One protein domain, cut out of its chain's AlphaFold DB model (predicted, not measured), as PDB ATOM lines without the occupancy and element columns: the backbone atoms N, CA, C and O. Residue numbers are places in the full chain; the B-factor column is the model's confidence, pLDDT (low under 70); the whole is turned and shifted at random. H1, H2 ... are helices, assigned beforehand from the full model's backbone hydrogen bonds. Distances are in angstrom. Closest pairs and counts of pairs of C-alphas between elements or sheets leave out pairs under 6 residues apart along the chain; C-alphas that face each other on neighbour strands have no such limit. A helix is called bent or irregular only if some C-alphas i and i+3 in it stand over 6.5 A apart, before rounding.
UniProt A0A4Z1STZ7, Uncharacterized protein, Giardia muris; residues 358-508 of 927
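Overview. This is residues 358 to 508 of the 927 residues of an uncharacterized protein of Giardia muris (UniProt A0A4Z1STZ7). Two long helices, H5 and H8, spread as a wide V, with H2 crossing both of them between the arms. H4 packs beside H2 and H5, H7 packs on H5, and H1 and H6 sit at the margins on H8 and H5, while H3 lies loosely by the far end of H2. The printed part has 151 residues with eight named helices, H1 to H8 in chain order, and no named strand; its class is all helix. It is compact, with a radius of gyration of the C-alphas of 16.2 A, and spans 47 by 37 by 35 A.

Arrangement. H1, residues 358 to 365, touches residues 494 to 504 of H8, residues 482 to 508, at a shallow tilt of 28 degrees, opposite ways; the closest C-alphas, of Met 361 and Ala 497, are 6.2 A apart. H2, residues 370 to 388, touches H8 about perpendicular at 84 degrees, closest at the C-alphas of Ala 376 and Asp 491, 4.8 A. H2 also touches H5, residues 424 to 447, about perpendicular at 83 degrees, closest at the C-alphas of Leu 374 and Leu 430, 6.1 A. H3, residues 392 to 401, is close to but not clearly touching H2, with the C-alphas of Cys 385 and Cys 395 at 6.8 A. H4, residues 408 to 418, touches H5 at a steep tilt of 45 degrees, closest at the C-alphas of Arg 412 and Leu 431, 6.7 A. H5 is the hub, touching four helices, among them H6, residues 456 to 459, with the C-alphas of Leu 440 and Val 459 at 6.2 A, and H7, residues 470 to 475, with those of Glu 438 and Val 472 at 6.2 A. The helix packing is mostly crossed, with one of six tilted pairs shallow. Every O i to N i+4 pair is within hydrogen-bond range in H1, H2, H3, H4, H5 and H7; in H8 17 of 23 are, and H6 is too short for such a pair.

Along the chain. H1 begins at C-alpha 358, (208.492, 280.953, 255.217). From first to last C-alpha H2 is 27.0 A, H5 34.5 A and H8 40.4 A. H8 has a kink of 48 degrees near residue 489 and is irregular, with C-alphas 486 and 489 at 7.3 A; it ends at C-alpha 508, (212.293, 273.011, 261.581).

Size, cuts and confidence. The two C-alphas farthest apart, of Gly 448 and Val 508, are 50.6 A apart. The printed part has no cut and no long link. Mean pLDDT of the printed part is 85.7; residues 392 to 393 and 395 to 405 are under 70.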
ATOM      1  N   ALA A 358     207.762 281.864 256.100       72.56
ATOM      2  CA  ALA A 358     208.492 280.953 255.217       72.56
ATOM      3  C   ALA A 358     207.727 280.687 253.906       72.56
ATOM      4  O   ALA A 358     208.300 280.793 252.825       72.56
ATOM      5  N   SER A 359     206.413 280.447 253.989       79.31
ATOM      6  CA  SER A 359     205.562 280.208 252.810       79.31
ATOM      7  C   SER A 359     205.460 281.441 251.901       79.31
ATOM      8  O   SER A 359     205.538 281.329 250.680       79.31
ATOM      9  N   SER A 360     205.331 282.634 252.493       82.19
ATOM     10  CA  SER A 360     205.324 283.910 251.762       82.19
ATOM     11  C   SER A 360     206.655 284.170 251.045       82.19
ATOM     12  O   SER A 360     206.683 284.624 249.902       82.19
ATOM     13  N   MET A 361     207.776 283.816 251.676       77.69
ATOM     14  CA  MET A 361     209.112 284.015 251.110       77.69
ATOM     15  C   MET A 361     209.459 282.986 250.031       77.69
ATOM     16  O   MET A 361     210.070 283.340 249.024       77.69
ATOM     17  N   GLN A 362     208.989 281.745 250.165       84.12
ATOM     18  CA  GLN A 362     209.083 280.754 249.093       84.12
ATOM     19  C   GLN A 362     208.266 281.191 247.863       84.12
ATOM     20  O   GLN A 362     208.725 281.041 246.733       84.12
ATOM     21  N   ALA A 363     207.113 281.838 248.072       87.88
ATOM     22  CA  ALA A 363     206.349 282.466 246.994       87.88
ATOM     23  C   ALA A 363     207.068 283.674 246.358       87.88
ATOM     24  O   ALA A 363     206.882 283.933 245.170       87.88
ATOM     25  N   ASN A 364     207.913 284.391 247.109       87.56
ATOM     26  CA  ASN A 364     208.755 285.459 246.560       87.56
ATOM     27  C   ASN A 364     209.920 284.909 245.729       87.56
ATOM     28  O   ASN A 364     210.219 285.476 244.684       87.56
ATOM     29  N   LEU A 365     210.525 283.781 246.120       90.94
ATOM     30  CA  LEU A 365     211.562 283.114 245.317       90.94
ATOM     31  C   LEU A 365     211.046 282.676 243.943       90.94
ATOM     32  O   LEU A 365     211.760 282.815 242.956       90.94
ATOM     33  N   LEU A 366     209.785 282.239 243.858       92.81
ATOM     34  CA  LEU A 366     209.134 281.881 242.590       92.81
ATOM     35  C   LEU A 366     208.959 283.066 241.621       92.81
ATOM     36  O   LEU A 366     208.637 282.850 240.454       92.81
ATOM     37  N   ARG A 367     209.151 284.314 242.075       95.06
ATOM     38  CA  ARG A 367     209.091 285.504 241.209       95.06
ATOM     39  C   ARG A 367     210.366 285.711 240.399       95.06
ATOM     40  O   ARG A 367     210.322 286.418 239.395       95.06
ATOM     41  N   PHE A 368     211.479 285.132 240.837       96.06
ATOM     42  CA  PHE A 368     212.770 285.275 240.181       96.06
ATOM     43  C   PHE A 368     213.040 284.054 239.309       96.06
ATOM     44  O   PHE A 368     212.768 282.921 239.704       96.06
ATOM     45  N   SER A 369     213.589 284.273 238.114       96.06
ATOM     46  CA  SER A 369     214.054 283.144 237.307       96.06
ATOM     47  C   SER A 369     215.280 282.498 237.957       96.06
ATOM     48  O   SER A 369     216.054 283.160 238.651       96.06
ATOM     49  N   GLU A 370     215.494 281.207 237.708       94.31
ATOM     50  CA  GLU A 370     216.662 280.490 238.233       94.31
ATOM     51  C   GLU A 370     217.980 281.176 237.833       94.31
ATOM     52  O   GLU A 370     218.871 281.347 238.664       94.31
ATOM     53  N   ASP A 371     218.059 281.700 236.606       93.62
ATOM     54  CA  ASP A 371     219.206 282.475 236.128       93.62
ATOM     55  C   ASP A 371     219.418 283.783 236.906       93.62
ATOM     56  O   ASP A 371     220.560 284.163 237.172       93.62
ATOM     57  N   GLN A 372     218.342 284.475 237.300       95.19
ATOM     58  CA  GLN A 372     218.437 285.678 238.135       95.19
ATOM     59  C   GLN A 372     218.959 285.334 239.528       95.19
ATOM     60  O   GLN A 372     219.828 286.042 240.041       95.19
ATOM     61  N   ILE A 373     218.484 284.225 240.102       95.38
ATOM     62  CA  ILE A 373     218.931 283.746 241.410       95.38
ATOM     63  C   ILE A 373     220.419 283.389 241.361       95.38
ATOM     64  O   ILE A 373     221.206 283.876 242.174       95.38
ATOM     65  N   LEU A 374     220.838 282.606 240.366       94.88
ATOM     66  CA  LEU A 374     222.237 282.222 240.192       94.88
ATOM     67  C   LEU A 374     223.140 283.429 239.921       94.88
ATOM     68  O   LEU A 374     224.239 283.503 240.470       94.88
ATOM     69  N   ALA A 375     222.691 284.395 239.117       93.31
ATOM     70  CA  ALA A 375     223.447 285.617 238.856       93.31
ATOM     71  C   ALA A 375     223.620 286.476 240.121       93.31
ATOM     72  O   ALA A 375     224.719 286.982 240.360       93.31
ATOM     73  N   ALA A 376     222.576 286.603 240.946       94.88
ATOM     74  CA  ALA A 376     222.642 287.309 242.224       94.88
ATOM     75  C   ALA A 376     223.608 286.618 243.202       94.88
ATOM     76  O   ALA A 376     224.463 287.276 243.797       94.88
ATOM     77  N   ILE A 377     223.550 285.284 243.304       95.06
ATOM     78  CA  ILE A 377     224.472 284.499 244.139       95.06
ATOM     79  C   ILE A 377     225.924 284.676 243.660       95.06
ATOM     80  O   ILE A 377     226.800 284.941 244.484       95.06
ATOM     81  N   LYS A 378     226.189 284.594 242.343       93.62
ATOM     82  CA  LYS A 378     227.529 284.827 241.765       93.62
ATOM     83  C   LYS A 378     228.064 286.210 242.151       93.62
ATOM     84  O   LYS A 378     229.165 286.305 242.690       93.62
ATOM     85  N   ARG A 379     227.266 287.270 241.957       93.00
ATOM     86  CA  ARG A 379     227.648 288.649 242.314       93.00
ATOM     87  C   ARG A 379     227.882 288.827 243.814       93.00
ATOM     88  O   ARG A 379     228.820 289.521 244.209       93.00
ATOM     89  N   ARG A 380     227.082 288.179 244.667       93.69
ATOM     90  CA  ARG A 380     227.263 288.256 246.121       93.69
ATOM     91  C   ARG A 380     228.535 287.553 246.584       93.69
ATOM     92  O   ARG A 380     229.265 288.125 247.388       93.69
ATOM     93  N   ILE A 381     228.833 286.361 246.064       91.38
ATOM     94  CA  ILE A 381     230.085 285.650 246.368       91.38
ATOM     95  C   ILE A 381     231.291 286.473 245.898       91.38
ATOM     96  O   ILE A 381     232.248 286.610 246.663       91.38
ATOM     97  N   ALA A 382     231.217 287.085 244.708       88.94
ATOM     98  CA  ALA A 382     232.243 288.006 244.215       88.94
ATOM     99  C   ALA A 382     232.496 289.144 245.219       88.94
ATOM    100  O   ALA A 382     233.636 289.372 245.619       88.94
ATOM    101  N   SER A 383     231.423 289.793 245.687       90.50
ATOM    102  CA  SER A 383     231.481 290.890 246.660       90.50
ATOM    103  C   SER A 383     232.040 290.462 248.026       90.50
ATOM    104  O   SER A 383     232.851 291.175 248.617       90.50
ATOM    105  N   ILE A 384     231.664 289.280 248.529       89.69
ATOM    106  CA  ILE A 384     232.220 288.733 249.778       89.69
ATOM    107  C   ILE A 384     233.726 288.510 249.630       89.69
ATOM    108  O   ILE A 384     234.495 288.857 250.528       89.69
ATOM    109  N   CYS A 385     234.158 287.955 248.497       84.62
ATOM    110  CA  CYS A 385     235.570 287.703 248.251       84.62
ATOM    111  C   CYS A 385     236.365 289.007 248.121       84.62
ATOM    112  O   CYS A 385     237.428 289.120 248.722       84.62
ATOM    113  N   THR A 386     235.849 290.016 247.420       84.19
ATOM    114  CA  THR A 386     236.544 291.307 247.277       84.19
ATOM    115  C   THR A 386     236.661 292.063 248.597       84.19
ATOM    116  O   THR A 386     237.615 292.806 248.785       84.19
ATOM    117  N   ASN A 387     235.729 291.851 249.532       86.56
ATOM    118  CA  ASN A 387     235.800 292.447 250.868       86.56
ATOM    119  C   ASN A 387     236.752 291.688 251.808       86.56
ATOM    120  O   ASN A 387     237.344 292.295 252.697       86.56
ATOM    121  N   LYS A 388     236.884 290.362 251.648       84.12
ATOM    122  CA  LYS A 388     237.755 289.524 252.491       84.12
ATOM    123  C   LYS A 388     239.216 289.509 252.038       84.12
ATOM    124  O   LYS A 388     240.088 289.281 252.870       84.12
ATOM    125  N   PHE A 389     239.485 289.699 250.749       81.94
ATOM    126  CA  PHE A 389     240.823 289.569 250.173       81.94
ATOM    127  C   PHE A 389     241.294 290.902 249.586       81.94
ATOM    128  O   PHE A 389     240.610 291.491 248.755       81.94
ATOM    129  N   SER A 390     242.488 291.352 249.989       70.88
ATOM    130  CA  SER A 390     243.129 292.591 249.512       70.88
ATOM    131  C   SER A 390     243.408 292.596 248.012       70.88
ATOM    132  O   SER A 390     243.494 293.656 247.395       70.88
ATOM    133  N   SER A 391     243.551 291.416 247.416       70.56
ATOM    134  CA  SER A 391     243.711 291.253 245.983       70.56
ATOM    135  C   SER A 391     243.042 289.971 245.493       70.56
ATOM    136  O   SER A 391     242.884 288.990 246.226       70.56
ATOM    137  N   PHE A 392     242.704 289.951 244.203       59.00
ATOM    138  CA  PHE A 392     242.304 288.725 243.512       59.00
ATOM    139  C   PHE A 392     243.380 287.633 243.642       59.00
ATOM    140  O   PHE A 392     243.049 286.457 243.762       59.00
ATOM    141  N   GLY A 393     244.659 288.026 243.694       66.44
ATOM    142  CA  GLY A 393     245.793 287.136 243.932       66.44
ATOM    143  C   GLY A 393     245.742 286.436 245.290       66.44
ATOM    144  O   GLY A 393     246.000 285.243 245.335       66.44
ATOM    145  N   ASP A 394     245.336 287.121 246.362       71.06
ATOM    146  CA  ASP A 394     245.236 286.544 247.715       71.06
ATOM    147  C   ASP A 394     244.037 285.599 247.841       71.06
ATOM    148  O   ASP A 394     244.119 284.538 248.462       71.06
ATOM    149  N   CYS A 395     242.923 285.953 247.192       66.38
ATOM    150  CA  CYS A 395     241.777 285.057 247.079       66.38
ATOM    151  C   CYS A 395     242.143 283.809 246.271       66.38
ATOM    152  O   CYS A 395     241.834 282.691 246.681       66.38
ATOM    153  N   MET A 396     242.855 283.999 245.156       65.06
ATOM    154  CA  MET A 396     243.381 282.914 244.342       65.06
ATOM    155  C   MET A 396     244.452 282.124 245.069       65.06
ATOM    156  O   MET A 396     244.498 280.936 244.837       65.06
ATOM    157  N   ALA A 397     245.275 282.708 245.936       66.38
ATOM    158  CA  ALA A 397     246.247 281.980 246.745       66.38
ATOM    159  C   ALA A 397     245.521 281.071 247.743       66.38
ATOM    160  O   ALA A 397     245.811 279.885 247.800       66.38
ATOM    161  N   ASN A 398     244.478 281.578 248.406       68.00
ATOM    162  CA  ASN A 398     243.625 280.773 249.281       68.00
ATOM    163  C   ASN A 398     242.844 279.697 248.493       68.00
ATOM    164  O   ASN A 398     242.719 278.559 248.931       68.00
ATOM    165  N   ALA A 399     242.371 280.004 247.281       61.03
ATOM    166  CA  ALA A 399     241.764 279.015 246.383       61.03
ATOM    167  C   ALA A 399     242.800 278.029 245.796       61.03
ATOM    168  O   ALA A 399     242.485 276.870 245.534       61.03
ATOM    169  N   GLN A 400     244.046 278.463 245.601       57.00
ATOM    170  CA  GLN A 400     245.186 277.670 245.139       57.00
ATOM    171  C   GLN A 400     245.768 276.814 246.262       57.00
ATOM    172  O   GLN A 400     246.350 275.781 245.942       57.00
ATOM    173  N   ASP A 401     245.546 277.149 247.535       55.06
ATOM    174  CA  ASP A 401     245.820 276.266 248.672       55.06
ATOM    175  C   ASP A 401     244.926 275.010 248.615       55.06
ATOM    176  O   ASP A 401     245.363 273.924 249.000       55.06
ATOM    177  N   TYR A 402     243.746 275.086 247.975       55.59
ATOM    178  CA  TYR A 402     242.936 273.910 247.587       55.59
ATOM    179  C   TYR A 402     243.482 273.142 246.351       55.59
ATOM    180  O   TYR A 402     242.885 272.162 245.907       55.59
ATOM    181  N   ASN A 403     244.651 273.558 245.855       46.75
ATOM    182  CA  ASN A 403     245.621 272.943 244.943       46.75
ATOM    183  C   ASN A 403     245.203 272.549 243.511       46.75
ATOM    184  O   ASN A 403     244.647 271.487 243.241       46.75
ATOM    185  N   ARG A 404     245.655 273.403 242.574       54.34
ATOM    186  CA  ARG A 404     245.988 273.240 241.133       54.34
ATOM    187  C   ARG A 404     244.967 272.638 240.172       54.34
ATOM    188  O   ARG A 404     245.160 272.759 238.963       54.34
ATOM    189  N   LYS A 405     243.873 272.070 240.660       67.44
ATOM    190  CA  LYS A 405     242.744 271.633 239.851       67.44
ATOM    191  C   LYS A 405     241.477 271.749 240.694       67.44
ATOM    192  O   LYS A 405     241.231 270.900 241.543       67.44
ATOM    193  N   VAL A 406     240.700 272.815 240.490       79.00
ATOM    194  CA  VAL A 406     239.458 273.052 241.239       79.00
ATOM    195  C   VAL A 406     238.489 271.916 240.912       79.00
ATOM    196  O   VAL A 406     237.857 271.911 239.861       79.00
ATOM    197  N   THR A 407     238.434 270.892 241.760       88.38
ATOM    198  CA  THR A 407     237.428 269.835 241.621       88.38
ATOM    199  C   THR A 407     236.058 270.415 241.977       88.38
ATOM    200  O   THR A 407     236.002 271.362 242.772       88.38
ATOM    201  N   PRO A 408     234.950 269.870 241.445       89.69
ATOM    202  CA  PRO A 408     233.611 270.283 241.867       89.69
ATOM    203  C   PRO A 408     233.440 270.241 243.393       89.69
ATOM    204  O   PRO A 408     232.831 271.129 243.979       89.69
ATOM    205  N   GLU A 409     234.080 269.276 244.057       89.81
ATOM    206  CA  GLU A 409     234.043 269.127 245.512       89.81
ATOM    207  C   GLU A 409     234.873 270.187 246.257       89.81
ATOM    208  O   GLU A 409     234.445 270.717 247.281       89.81
ATOM    209  N   SER A 410     236.044 270.560 245.732       87.50
ATOM    210  CA  SER A 410     236.814 271.693 246.263       87.50
ATOM    211  C   SER A 410     236.036 273.003 246.109       87.50
ATOM    212  O   SER A 410     236.024 273.825 247.023       87.50
ATOM    213  N   LEU A 411     235.350 273.183 244.975       87.69
ATOM    214  CA  LEU A 411     234.534 274.366 244.711       87.69
ATOM    215  C   LEU A 411     233.300 274.424 245.613       87.69
ATOM    216  O   LEU A 411     232.992 275.484 246.150       87.69
ATOM    217  N   ARG A 412     232.640 273.286 245.845       93.19
ATOM    218  CA  ARG A 412     231.571 273.144 246.839       93.19
ATOM    219  C   ARG A 412     232.036 273.617 248.212       93.19
ATOM    220  O   ARG A 412     231.400 274.483 248.807       93.19
ATOM    221  N   LYS A 413     233.162 273.081 248.699       91.69
ATOM    222  CA  LYS A 413     233.742 273.468 249.997       91.69
ATOM    223  C   LYS A 413     234.058 274.957 250.044       91.69
ATOM    224  O   LYS A 413     233.782 275.599 251.051       91.69
ATOM    225  N   PHE A 414     234.578 275.510 248.950       90.31
ATOM    226  CA  PHE A 414     234.846 276.936 248.833       90.31
ATOM    227  C   PHE A 414     233.565 277.785 248.907       90.31
ATOM    228  O   PHE A 414     233.515 278.726 249.695       90.31
ATOM    229  N   ILE A 415     232.518 277.442 248.148       92.50
ATOM    230  CA  ILE A 415     231.229 278.159 248.152       92.50
ATOM    231  C   ILE A 415     230.622 278.142 249.560       92.50
ATOM    232  O   ILE A 415     230.262 279.198 250.078       92.50
ATOM    233  N   VAL A 416     230.588 276.974 250.207       93.25
ATOM    234  CA  VAL A 416     230.070 276.818 251.577       93.25
ATOM    235  C   VAL A 416     230.920 277.595 252.589       93.25
ATOM    236  O   VAL A 416     230.378 278.218 253.496       93.25
ATOM    237  N   ALA A 417     232.246 277.623 252.427       91.81
ATOM    238  CA  ALA A 417     233.130 278.386 253.308       91.81
ATOM    239  C   ALA A 417     232.967 279.907 253.148       91.81
ATOM    240  O   ALA A 417     233.094 280.651 254.125       91.81
ATOM    241  N   GLN A 418     232.702 280.395 251.931       91.88
ATOM    242  CA  GLN A 418     232.510 281.827 251.697       91.88
ATOM    243  C   GLN A 418     231.108 282.311 252.059       91.88
ATOM    244  O   GLN A 418     230.983 283.428 252.567       91.88
ATOM    245  N   ALA A 419     230.092 281.476 251.845       94.19
ATOM    246  CA  ALA A 419     228.692 281.768 252.114       94.19
ATOM    247  C   ALA A 419     228.043 280.636 252.940       94.19
ATOM    248  O   ALA A 419     227.228 279.883 252.409       94.19
ATOM    249  N   PRO A 420     228.364 280.519 254.243       93.44
ATOM    250  CA  PRO A 420     227.835 279.449 255.097       93.44
ATOM    251  C   PRO A 420     226.315 279.528 255.304       93.44
ATOM    252  O   PRO A 420     225.694 278.543 255.684       93.44
ATOM    253  N   GLU A 421     225.714 280.691 255.049       93.56
ATOM    254  CA  GLU A 421     224.267 280.921 255.135       93.56
ATOM    255  C   GLU A 421     223.509 280.474 253.872       93.56
ATOM    256  O   GLU A 421     222.276 280.415 253.875       93.56
ATOM    257  N   LEU A 422     224.220 280.173 252.779       94.81
ATOM    258  CA  LEU A 422     223.611 279.768 251.517       94.81
ATOM    259  C   LEU A 422     222.979 278.380 251.664       94.81
ATOM    260  O   LEU A 422     223.637 277.430 252.090       94.81
ATOM    261  N   CYS A 423     221.709 278.250 251.279       93.62
ATOM    262  CA  CYS A 423     221.033 276.956 251.283       93.62
ATOM    263  C   CYS A 423     221.793 275.941 250.393       93.62
ATOM    264  O   CYS A 423     222.160 276.288 249.261       93.62
ATOM    265  N   PRO A 424     222.022 274.694 250.864       92.25
ATOM    266  CA  PRO A 424     222.769 273.675 250.122       92.25
ATOM    267  C   PRO A 424     222.234 273.425 248.710       92.25
ATOM    268  O   PRO A 424     223.022 273.221 247.790       92.25
ATOM    269  N   GLU A 425     220.915 273.506 248.506       94.69
ATOM    270  CA  GLU A 425     220.291 273.323 247.191       94.69
ATOM    271  C   GLU A 425     220.755 274.385 246.180       94.69
ATOM    272  O   GLU A 425     221.062 274.077 245.030       94.69
ATOM    273  N   TYR A 426     220.872 275.645 246.604       94.75
ATOM    274  CA  TYR A 426     221.343 276.721 245.730       94.75
ATOM    275  C   TYR A 426     222.861 276.694 245.542       94.75
ATOM    276  O   TYR A 426     223.350 277.078 244.478       94.75
ATOM    277  N   ALA A 427     223.610 276.191 246.529       94.75
ATOM    278  CA  ALA A 427     225.031 275.899 246.360       94.75
ATOM    279  C   ALA A 427     225.253 274.817 245.284       94.75
ATOM    280  O   ALA A 427     226.138 274.970 244.441       94.75
ATOM    281  N   GLU A 428     224.415 273.774 245.260       95.25
ATOM    282  CA  GLU A 428     224.423 272.726 244.229       95.25
ATOM    283  C   GLU A 428     224.028 273.255 242.853       95.25
ATOM    284  O   GLU A 428     224.705 272.967 241.869       95.25
ATOM    285  N   LYS A 429     222.976 274.079 242.765       95.44
ATOM    286  CA  LYS A 429     222.573 274.708 241.494       95.44
ATOM    287  C   LYS A 429     223.672 275.611 240.939       95.44
ATOM    288  O   LYS A 429     223.966 275.570 239.744       95.44
ATOM    289  N   LEU A 430     224.335 276.384 241.802       95.12
ATOM    290  CA  LEU A 430     225.485 277.195 241.407       95.12
ATOM    291  C   LEU A 430     226.641 276.323 240.912       95.12
ATOM    292  O   LEU A 430     227.223 276.615 239.865       95.12
ATOM    293  N   LEU A 431     226.955 275.248 241.635       94.81
ATOM    294  CA  LEU A 431     227.989 274.301 241.240       94.81
ATOM    295  C   LEU A 431     227.662 273.649 239.889       94.81
ATOM    296  O   LEU A 431     228.515 273.633 239.004       94.81
ATOM    297  N   GLY A 432     226.422 273.198 239.695       94.94
ATOM    298  CA  GLY A 432     225.926 272.630 238.442       94.94
ATOM    299  C   GLY A 432     226.003 273.615 237.274       94.94
ATOM    300  O   GLY A 432     226.437 273.242 236.182       94.94
ATOM    301  N   SER A 433     225.680 274.893 237.502       95.19
ATOM    302  CA  SER A 433     225.843 275.963 236.507       95.19
ATOM    303  C   SER A 433     227.306 276.129 236.083       95.19
ATOM    304  O   SER A 433     227.600 276.190 234.889       95.19
ATOM    305  N   LEU A 434     228.242 276.141 237.038       93.31
ATOM    306  CA  LEU A 434     229.676 276.283 236.757       93.31
ATOM    307  C   LEU A 434     230.259 275.043 236.072       93.31
ATOM    308  O   LEU A 434     231.061 275.165 235.148       93.31
ATOM    309  N   VAL A 435     229.813 273.851 236.467       93.44
ATOM    310  CA  VAL A 435     230.164 272.595 235.796       93.44
ATOM    311  C   VAL A 435     229.671 272.605 234.349       93.44
ATOM    312  O   VAL A 435     230.447 272.320 233.439       93.44
ATOM    313  N   THR A 436     228.420 273.002 234.114       93.56
ATOM    314  CA  THR A 436     227.840 273.104 232.765       93.56
ATOM    315  C   THR A 436     228.600 274.115 231.906       93.56
ATOM    316  O   THR A 436     228.887 273.849 230.739       93.56
ATOM    317  N   GLN A 437     229.008 275.244 232.492       92.69
ATOM    318  CA  GLN A 437     229.815 276.259 231.818       92.69
ATOM    319  C   GLN A 437     231.217 275.743 231.448       92.69
ATOM    320  O   GLN A 437     231.705 276.021 230.351       92.69
ATOM    321  N   GLU A 438     231.855 274.944 232.309       93.88
ATOM    322  CA  GLU A 438     233.127 274.292 231.975       93.88
ATOM    323  C   GLU A 438     232.953 273.244 230.873       93.88
ATOM    324  O   GLU A 438     233.775 273.203 229.955       93.88
ATOM    325  N   LYS A 439     231.874 272.451 230.900       93.38
ATOM    326  CA  LYS A 439     231.577 271.506 229.817       93.38
ATOM    327  C   LYS A 439     231.404 272.233 228.481       93.38
ATOM    328  O   LYS A 439     232.014 271.832 227.491       93.38
ATOM    329  N   LEU A 440     230.628 273.323 228.457       92.00
ATOM    330  CA  LEU A 440     230.440 274.164 227.270       92.00
ATOM    331  C   LEU A 440     231.777 274.675 226.738       92.00
ATOM    332  O   LEU A 440     232.037 274.591 225.541       92.00
ATOM    333  N   ARG A 441     232.660 275.130 227.627       91.19
ATOM    334  CA  ARG A 441     233.994 275.606 227.258       91.19
ATOM    335  C   ARG A 441     234.877 274.499 226.680       91.19
ATOM    336  O   ARG A 441     235.565 274.722 225.688       91.19
ATOM    337  N   GLN A 442     234.889 273.316 227.293       91.00
ATOM    338  CA  GLN A 442     235.665 272.171 226.803       91.00
ATOM    339  C   GLN A 442     235.167 271.709 225.431       91.00
ATOM    340  O   GLN A 442     235.979 271.457 224.540       91.00
ATOM    341  N   TYR A 443     233.848 271.686 225.242       92.19
ATOM    342  CA  TYR A 443     233.222 271.350 223.970       92.19
ATOM    343  C   TYR A 443     233.521 272.405 222.891       92.19
ATOM    344  O   TYR A 443     233.975 272.055 221.803       92.19
ATOM    345  N   ALA A 444     233.405 273.694 223.219       91.62
ATOM    346  CA  ALA A 444     233.760 274.805 222.335       91.62
ATOM    347  C   ALA A 444     235.223 274.748 221.872       91.62
ATOM    348  O   ALA A 444     235.502 274.818 220.675       91.62
ATOM    349  N   ASN A 445     236.149 274.496 222.802       90.62
ATOM    350  CA  ASN A 445     237.569 274.325 222.491       90.62
ATOM    351  C   ASN A 445     237.838 273.108 221.594       90.62
ATOM    352  O   ASN A 445     238.771 273.141 220.796       90.62
ATOM    353  N   SER A 446     237.047 272.035 221.720       92.00
ATOM    354  CA  SER A 446     237.182 270.852 220.857       92.00
ATOM    355  C   SER A 446     236.701 271.097 219.425       92.00
ATOM    356  O   SER A 446     237.218 270.479 218.498       92.00
ATOM    357  N   LEU A 447     235.754 272.023 219.247       91.81
ATOM    358  CA  LEU A 447     235.182 272.400 217.955       91.81
ATOM    359  C   LEU A 447     235.850 273.630 217.321       91.81
ATOM    360  O   LEU A 447     235.604 273.912 216.153       91.81
ATOM    361  N   GLY A 448     236.670 274.374 218.070       92.31
ATOM    362  CA  GLY A 448     237.260 275.632 217.604       92.31
ATOM    363  C   GLY A 448     236.240 276.767 217.433       92.31
ATOM    364  O   GLY A 448     236.469 277.665 216.628       92.31
ATOM    365  N   VAL A 449     235.121 276.732 218.164       93.88
ATOM    366  CA  VAL A 449     234.062 277.761 218.129       93.88
ATOM    367  C   VAL A 449     233.952 278.483 219.472       93.88
ATOM    368  O   VAL A 449     234.500 278.027 220.477       93.88
ATOM    369  N   ASN A 450     233.250 279.616 219.515       88.38
ATOM    370  CA  ASN A 450     233.020 280.340 220.761       88.38
ATOM    371  C   ASN A 450     231.957 279.620 221.616       88.38
ATOM    372  O   ASN A 450     230.950 279.138 221.102       88.38
ATOM    373  N   ALA A 451     232.156 279.561 222.936       86.75
ATOM    374  CA  ALA A 451     231.228 278.895 223.856       86.75
ATOM    375  C   ALA A 451     229.836 279.550 223.892       86.75
ATOM    376  O   ALA A 451     228.865 278.878 224.231       86.75
ATOM    377  N   ALA A 452     229.738 280.833 223.528       87.50
ATOM    378  CA  ALA A 452     228.471 281.560 223.437       87.50
ATOM    379  C   ALA A 452     227.555 281.058 222.303       87.50
ATOM    380  O   ALA A 452     226.341 281.224 222.394       87.50
ATOM    381  N   ASP A 453     228.117 280.414 221.276       91.31
ATOM    382  CA  ASP A 453     227.371 279.970 220.090       91.31
ATOM    383  C   ASP A 453     226.788 278.553 220.252       91.31
ATOM    384  O   ASP A 453     226.092 278.042 219.374       91.31
ATOM    385  N   ILE A 454     227.070 277.886 221.377       90.19
ATOM    386  CA  ILE A 454     226.698 276.491 221.618       90.19
ATOM    387  C   ILE A 454     225.492 276.431 222.551       90.19
ATOM    388  O   ILE A 454     225.522 276.941 223.669       90.19
ATOM    389  N   SER A 455     224.436 275.733 222.124       90.94
ATOM    390  CA  SER A 455     223.279 275.493 222.988       90.94
ATOM    391  C   SER A 455     223.666 274.619 224.195       90.94
ATOM    392  O   SER A 455     224.233 273.537 224.001       90.94
ATOM    393  N   PRO A 456     223.303 275.006 225.435       86.44
ATOM    394  CA  PRO A 456     223.599 274.227 226.643       86.44
ATOM    395  C   PRO A 456     222.998 272.814 226.612       86.44
ATOM    396  O   PRO A 456     223.541 271.898 227.228       86.44
ATOM    397  N   THR A 457     221.923 272.604 225.843       89.56
ATOM    398  CA  THR A 457     221.261 271.296 225.690       89.56
ATOM    399  C   THR A 457     222.164 270.223 225.077       89.56
ATOM    400  O   THR A 457     222.072 269.058 225.457       89.56
ATOM    401  N   VAL A 458     223.086 270.604 224.188       87.75
ATOM    402  CA  VAL A 458     224.000 269.669 223.506       87.75
ATOM    403  C   VAL A 458     224.997 269.056 224.493       87.75
ATOM    404  O   VAL A 458     225.405 267.903 224.356       87.75
ATOM    405  N   VAL A 459     225.359 269.812 225.528       89.25
ATOM    406  CA  VAL A 459     226.452 269.463 226.439       89.25
ATOM    407  C   VAL A 459     225.963 268.730 227.695       89.25
ATOM    408  O   VAL A 459     226.764 268.160 228.433       89.25
ATOM    409  N   ALA A 460     224.645 268.653 227.906       87.31
ATOM    410  CA  ALA A 460     224.043 267.915 229.017       87.31
ATOM    411  C   ALA A 460     224.407 266.415 229.018       87.31
ATOM    412  O   ALA A 460     224.454 265.798 230.078       87.31
ATOM    413  N   SER A 461     224.713 265.843 227.848       88.06
ATOM    414  CA  SER A 461     225.103 264.433 227.687       88.06
ATOM    415  C   SER A 461     226.586 264.139 227.962       88.06
ATOM    416  O   SER A 461     226.972 262.974 228.046       88.06
ATOM    417  N   GLN A 462     227.433 265.167 228.100       88.25
ATOM    418  CA  GLN A 462     228.869 264.993 228.340       88.25
ATOM    419  C   GLN A 462     229.145 264.618 229.809       88.25
ATOM    420  O   GLN A 462     228.463 265.134 230.705       88.25
ATOM    421  N   PRO A 463     230.157 263.770 230.087       89.44
ATOM    422  CA  PRO A 463     230.554 263.439 231.454       89.44
ATOM    423  C   PRO A 463     230.991 264.691 232.227       89.44
ATOM    424  O   PRO A 463     231.471 265.667 231.644       89.44
ATOM    425  N   ASP A 464     230.812 264.678 233.549       89.19
ATOM    426  CA  ASP A 464     231.246 265.786 234.401       89.19
ATOM    427  C   ASP A 464     232.768 265.983 234.314       89.19
ATOM    428  O   ASP A 464     233.529 265.013 234.394       89.19
ATOM    429  N   PRO A 465     233.242 267.230 234.141       88.31
ATOM    430  CA  PRO A 465     234.657 267.512 234.052       88.31
ATOM    431  C   PRO A 465     235.301 267.224 235.407       88.31
ATOM    432  O   PRO A 465     234.832 267.678 236.452       88.31
ATOM    433  N   SER A 466     236.432 266.520 235.400       85.88
ATOM    434  CA  SER A 466     237.164 266.229 236.636       85.88
ATOM    435  C   SER A 466     237.662 267.503 237.334       85.88
ATOM    436  O   SER A 466     237.900 267.498 238.545       85.88
ATOM    437  N   HIS A 467     237.819 268.600 236.580       88.31
ATOM    438  CA  HIS A 467     238.333 269.883 237.050       88.31
ATOM    439  C   HIS A 467     237.631 271.057 236.356       88.31
ATOM    440  O   HIS A 467     237.418 271.029 235.146       88.31
ATOM    441  N   ILE A 468     237.352 272.109 237.122       84.94
ATOM    442  CA  ILE A 468     236.835 273.394 236.654       84.94
ATOM    443  C   ILE A 468     238.030 274.313 236.399       84.94
ATOM    444  O   ILE A 468     238.945 274.420 237.221       84.94
ATOM    445  N   SER A 469     238.071 274.941 235.226       85.50
ATOM    446  CA  SER A 469     239.192 275.794 234.856       85.50
ATOM    447  C   SER A 469     239.182 277.113 235.619       85.50
ATOM    448  O   SER A 469     238.132 277.627 236.003       85.50
ATOM    449  N   ALA A 470     240.363 277.722 235.752       79.00
ATOM    450  CA  ALA A 470     240.491 279.056 236.332       79.00
ATOM    451  C   ALA A 470     239.659 280.111 235.579       79.00
ATOM    452  O   ALA A 470     239.236 281.085 236.176       79.00
ATOM    453  N   VAL A 471     239.377 279.917 234.285       80.12
ATOM    454  CA  VAL A 471     238.571 280.870 233.502       80.12
ATOM    455  C   VAL A 471     237.107 280.839 233.930       80.12
ATOM    456  O   VAL A 471     236.519 281.894 234.124       80.12
ATOM    457  N   VAL A 472     236.529 279.650 234.123       82.69
ATOM    458  CA  VAL A 472     235.155 279.525 234.638       82.69
ATOM    459  C   VAL A 472     235.091 279.950 236.101       82.69
ATOM    460  O   VAL A 472     234.133 280.593 236.516       82.69
ATOM    461  N   PHE A 473     236.145 279.675 236.870       79.75
ATOM    462  CA  PHE A 473     236.271 280.194 238.226       79.75
ATOM    463  C   PHE A 473     236.314 281.729 238.246       79.75
ATOM    464  O   PHE A 473     235.613 282.325 239.051       79.75
ATOM    465  N   ASN A 474     237.027 282.384 237.323       81.19
ATOM    466  CA  ASN A 474     237.090 283.849 237.226       81.19
ATOM    467  C   ASN A 474     235.719 284.499 236.995       81.19
ATOM    468  O   ASN A 474     235.525 285.645 237.391       81.19
ATOM    469  N   GLU A 475     234.753 283.794 236.401       80.00
ATOM    470  CA  GLU A 475     233.380 284.297 236.250       80.00
ATOM    471  C   GLU A 475     232.673 284.488 237.601       80.00
ATOM    472  O   GLU A 475     231.808 285.352 237.707       80.00
ATOM    473  N   LEU A 476     233.068 283.757 238.655       80.38
ATOM    474  CA  LEU A 476     232.603 284.018 240.026       80.38
ATOM    475  C   LEU A 476     233.159 285.318 240.614       80.38
ATOM    476  O   LEU A 476     232.650 285.780 241.628       80.38
ATOM    477  N   TYR A 477     234.200 285.891 240.008       74.94
ATOM    478  CA  TYR A 477     234.922 287.059 240.520       74.94
ATOM    479  C   TYR A 477     234.831 288.274 239.619       74.94
ATOM    480  O   TYR A 477     235.382 289.321 239.964       74.94
ATOM    481  N   LYS A 478     234.156 288.166 238.472       79.69
ATOM    482  CA  LYS A 478     233.864 289.342 237.665       79.69
ATOM    483  C   LYS A 478     233.018 290.281 238.511       79.69
ATOM    484  O   LYS A 478     231.857 290.001 238.809       79.69
ATOM    485  N   LEU A 479     233.655 291.372 238.935       71.50
ATOM    486  CA  LEU A 479     233.000 292.438 239.665       71.50
ATOM    487  C   LEU A 479     231.791 292.909 238.849       71.50
ATOM    488  O   LEU A 479     231.905 293.027 237.624       71.50
ATOM    489  N   PRO A 480     230.646 293.176 239.502       70.69
ATOM    490  CA  PRO A 480     229.512 293.793 238.834       70.69
ATOM    491  C   PRO A 480     229.997 295.058 238.121       70.69
ATOM    492  O   PRO A 480     230.641 295.909 238.737       70.69
ATOM    493  N   GLY A 481     229.732 295.170 236.819       77.38
ATOM    494  CA  GLY A 481     230.098 296.373 236.076       77.38
ATOM    495  C   GLY A 481     229.288 297.578 236.565       77.38
ATOM    496  O   GLY A 481     228.267 297.420 237.233       77.38
ATOM    497  N   ALA A 482     229.666 298.798 236.170       70.69
ATOM    498  CA  ALA A 482     228.874 300.000 236.483       70.69
ATOM    499  C   ALA A 482     227.406 299.885 236.007       70.69
ATOM    500  O   ALA A 482     226.495 300.417 236.644       70.69
ATOM    501  N   ALA A 483     227.165 299.112 234.939       76.44
ATOM    502  CA  ALA A 483     225.834 298.780 234.427       76.44
ATOM    503  C   ALA A 483     224.994 297.887 235.369       76.44
ATOM    504  O   ALA A 483     223.770 297.868 235.261       76.44
ATOM    505  N   ASP A 484     225.620 297.176 236.310       76.50
ATOM    506  CA  ASP A 484     224.951 296.303 237.281       76.50
ATOM    507  C   ASP A 484     224.641 297.003 238.616       76.50
ATOM    508  O   ASP A 484     223.961 296.425 239.463       76.50
ATOM    509  N   SER A 485     225.059 298.262 238.802       73.81
ATOM    510  CA  SER A 485     224.769 299.051 240.017       73.81
ATOM    511  C   SER A 485     223.267 299.154 240.325       73.81
ATOM    512  O   SER A 485     222.863 299.097 241.486       73.81
ATOM    513  N   GLY A 486     222.417 299.199 239.293       80.88
ATOM    514  CA  GLY A 486     220.958 299.202 239.441       80.88
ATOM    515  C   GLY A 486     220.359 297.883 239.945       80.88
ATOM    516  O   GLY A 486     219.207 297.866 240.373       80.88
ATOM    517  N   LYS A 487     221.119 296.778 239.920       86.88
ATOM    518  CA  LYS A 487     220.654 295.442 240.329       86.88
ATOM    519  C   LYS A 487     220.963 295.110 241.788       86.88
ATOM    520  O   LYS A 487     220.461 294.108 242.275       86.88
ATOM    521  N   GLN A 488     221.703 295.956 242.512       86.62
ATOM    522  CA  GLN A 488     222.095 295.671 243.900       86.62
ATOM    523  C   GLN A 488     220.899 295.421 244.826       86.62
ATOM    524  O   GLN A 488     220.918 294.467 245.592       86.62
ATOM    525  N   ARG A 489     219.826 296.219 244.713       88.88
ATOM    526  CA  ARG A 489     218.612 296.018 245.528       88.88
ATOM    527  C   ARG A 489     217.928 294.683 245.242       88.88
ATOM    528  O   ARG A 489     217.469 294.024 246.165       88.88
ATOM    529  N   LEU A 490     217.882 294.292 243.969       92.62
ATOM    530  CA  LEU A 490     217.318 293.012 243.546       92.62
ATOM    531  C   LEU A 490     218.175 291.852 244.065       92.62
ATOM    532  O   LEU A 490     217.646 290.872 244.576       92.62
ATOM    533  N   ASP A 491     219.500 291.978 243.972       93.62
ATOM    534  CA  ASP A 491     220.435 290.967 244.465       93.62
ATOM    535  C   ASP A 491     220.342 290.803 245.989       93.62
ATOM    536  O   ASP A 491     220.425 289.681 246.482       93.62
ATOM    537  N   GLU A 492     220.139 291.891 246.738       93.38
ATOM    538  CA  GLU A 492     219.908 291.851 248.188       93.38
ATOM    539  C   GLU A 492     218.579 291.180 248.548       93.38
ATOM    540  O   GLU A 492     218.543 290.373 249.477       93.38
ATOM    541  N   GLU A 493     217.507 291.460 247.801       94.44
ATOM    542  CA  GLU A 493     216.202 290.819 247.991       94.44
ATOM    543  C   GLU A 493     216.274 289.311 247.706       94.44
ATOM    544  O   GLU A 493     215.826 288.500 248.520       94.44
ATOM    545  N   ILE A 494     216.912 288.926 246.595       95.38
ATOM    546  CA  ILE A 494     217.148 287.523 246.239       95.38
ATOM    547  C   ILE A 494     218.018 286.846 247.300       95.38
ATOM    548  O   ILE A 494     217.693 285.750 247.751       95.38
ATOM    549  N   TRP A 495     219.111 287.487 247.727       95.00
ATOM    550  CA  TRP A 495     220.010 286.920 248.729       95.00
ATOM    551  C   TRP A 495     219.296 286.682 250.057       95.00
ATOM    552  O   TRP A 495     219.401 285.590 250.611       95.00
ATOM    553  N   ALA A 496     218.531 287.668 250.535       93.94
ATOM    554  CA  ALA A 496     217.745 287.548 251.757       93.94
ATOM    555  C   ALA A 496     216.720 286.411 251.662       93.94
ATOM    556  O   ALA A 496     216.546 285.659 252.619       93.94
ATOM    557  N   ALA A 497     216.074 286.242 250.507       93.62
ATOM    558  CA  ALA A 497     215.133 285.151 250.305       93.62
ATOM    559  C   ALA A 497     215.833 283.776 250.314       93.62
ATOM    560  O   ALA A 497     215.351 282.852 250.968       93.62
ATOM    561  N   VAL A 498     216.993 283.643 249.656       94.06
ATOM    562  CA  VAL A 498     217.758 282.383 249.592       94.06
ATOM    563  C   VAL A 498     218.338 281.980 250.957       94.06
ATOM    564  O   VAL A 498     218.312 280.797 251.300       94.06
ATOM    565  N   THR A 499     218.845 282.924 251.758       92.44
ATOM    566  CA  THR A 499     219.403 282.620 253.091       92.44
ATOM    567  C   THR A 499     218.324 282.414 254.155       92.44
ATOM    568  O   THR A 499     218.508 281.644 255.094       92.44
ATOM    569  N   LEU A 500     217.148 283.030 254.019       89.06
ATOM    570  CA  LEU A 500     216.061 282.803 254.971       89.06
ATOM    571  C   LEU A 500     215.494 281.374 254.868       89.06
ATOM    572  O   LEU A 500     215.139 280.775 255.885       89.06
ATOM    573  N   VAL A 501     215.463 280.787 253.667       87.19
ATOM    574  CA  VAL A 501     215.046 279.384 253.486       87.19
ATOM    575  C   VAL A 501     215.956 278.434 254.274       87.19
ATOM    576  O   VAL A 501     215.448 277.585 255.003       87.19
ATOM    577  N   SER A 502     217.279 278.634 254.250       82.12
ATOM    578  CA  SER A 502     218.212 277.770 254.997       82.12
ATOM    579  C   SER A 502     218.009 277.859 256.514       82.12
ATOM    580  O   SER A 502     218.004 276.840 257.210       82.12
ATOM    581  N   THR A 503     217.782 279.066 257.043       82.25
ATOM    582  CA  THR A 503     217.561 279.267 258.485       82.25
ATOM    583  C   THR A 503     216.239 278.658 258.953       82.25
ATOM    584  O   THR A 503     216.186 278.035 260.016       82.25
ATOM    585  N   THR A 504     215.173 278.777 258.158       81.69
ATOM    586  CA  THR A 504     213.867 278.195 258.501       81.69
ATOM    587  C   THR A 504     213.891 276.667 258.469       81.69
ATOM    588  O   THR A 504     213.388 276.046 259.406       81.69
ATOM    589  N   GLU A 505     214.551 276.049 257.486       76.88
ATOM    590  CA  GLU A 505     214.758 274.594 257.446       76.88
ATOM    591  C   GLU A 505     215.578 274.098 258.643       76.88
ATOM    592  O   GLU A 505     215.173 273.146 259.318       76.88
ATOM    593  N   ALA A 506     216.671 274.786 258.988       76.06
ATOM    594  CA  ALA A 506     217.485 274.445 260.155       76.06
ATOM    595  C   ALA A 506     216.677 274.510 261.467       76.06
ATOM    596  O   ALA A 506     216.804 273.636 262.332       76.06
ATOM    597  N   HIS A 507     215.791 275.501 261.607       77.56
ATOM    598  CA  HIS A 507     214.899 275.617 262.760       77.56
ATOM    599  C   HIS A 507     213.821 274.523 262.805       77.56
ATOM    600  O   HIS A 507     213.508 274.025 263.891       77.56
ATOM    601  N   VAL A 508     213.276 274.107 261.657       77.00
ATOM    602  CA  VAL A 508     212.293 273.011 261.581       77.00
ATOM    603  C   VAL A 508     212.942 271.666 261.928       77.00
ATOM    604  O   VAL A 508     212.375 270.910 262.719       77.00
TER     605      VAL A 508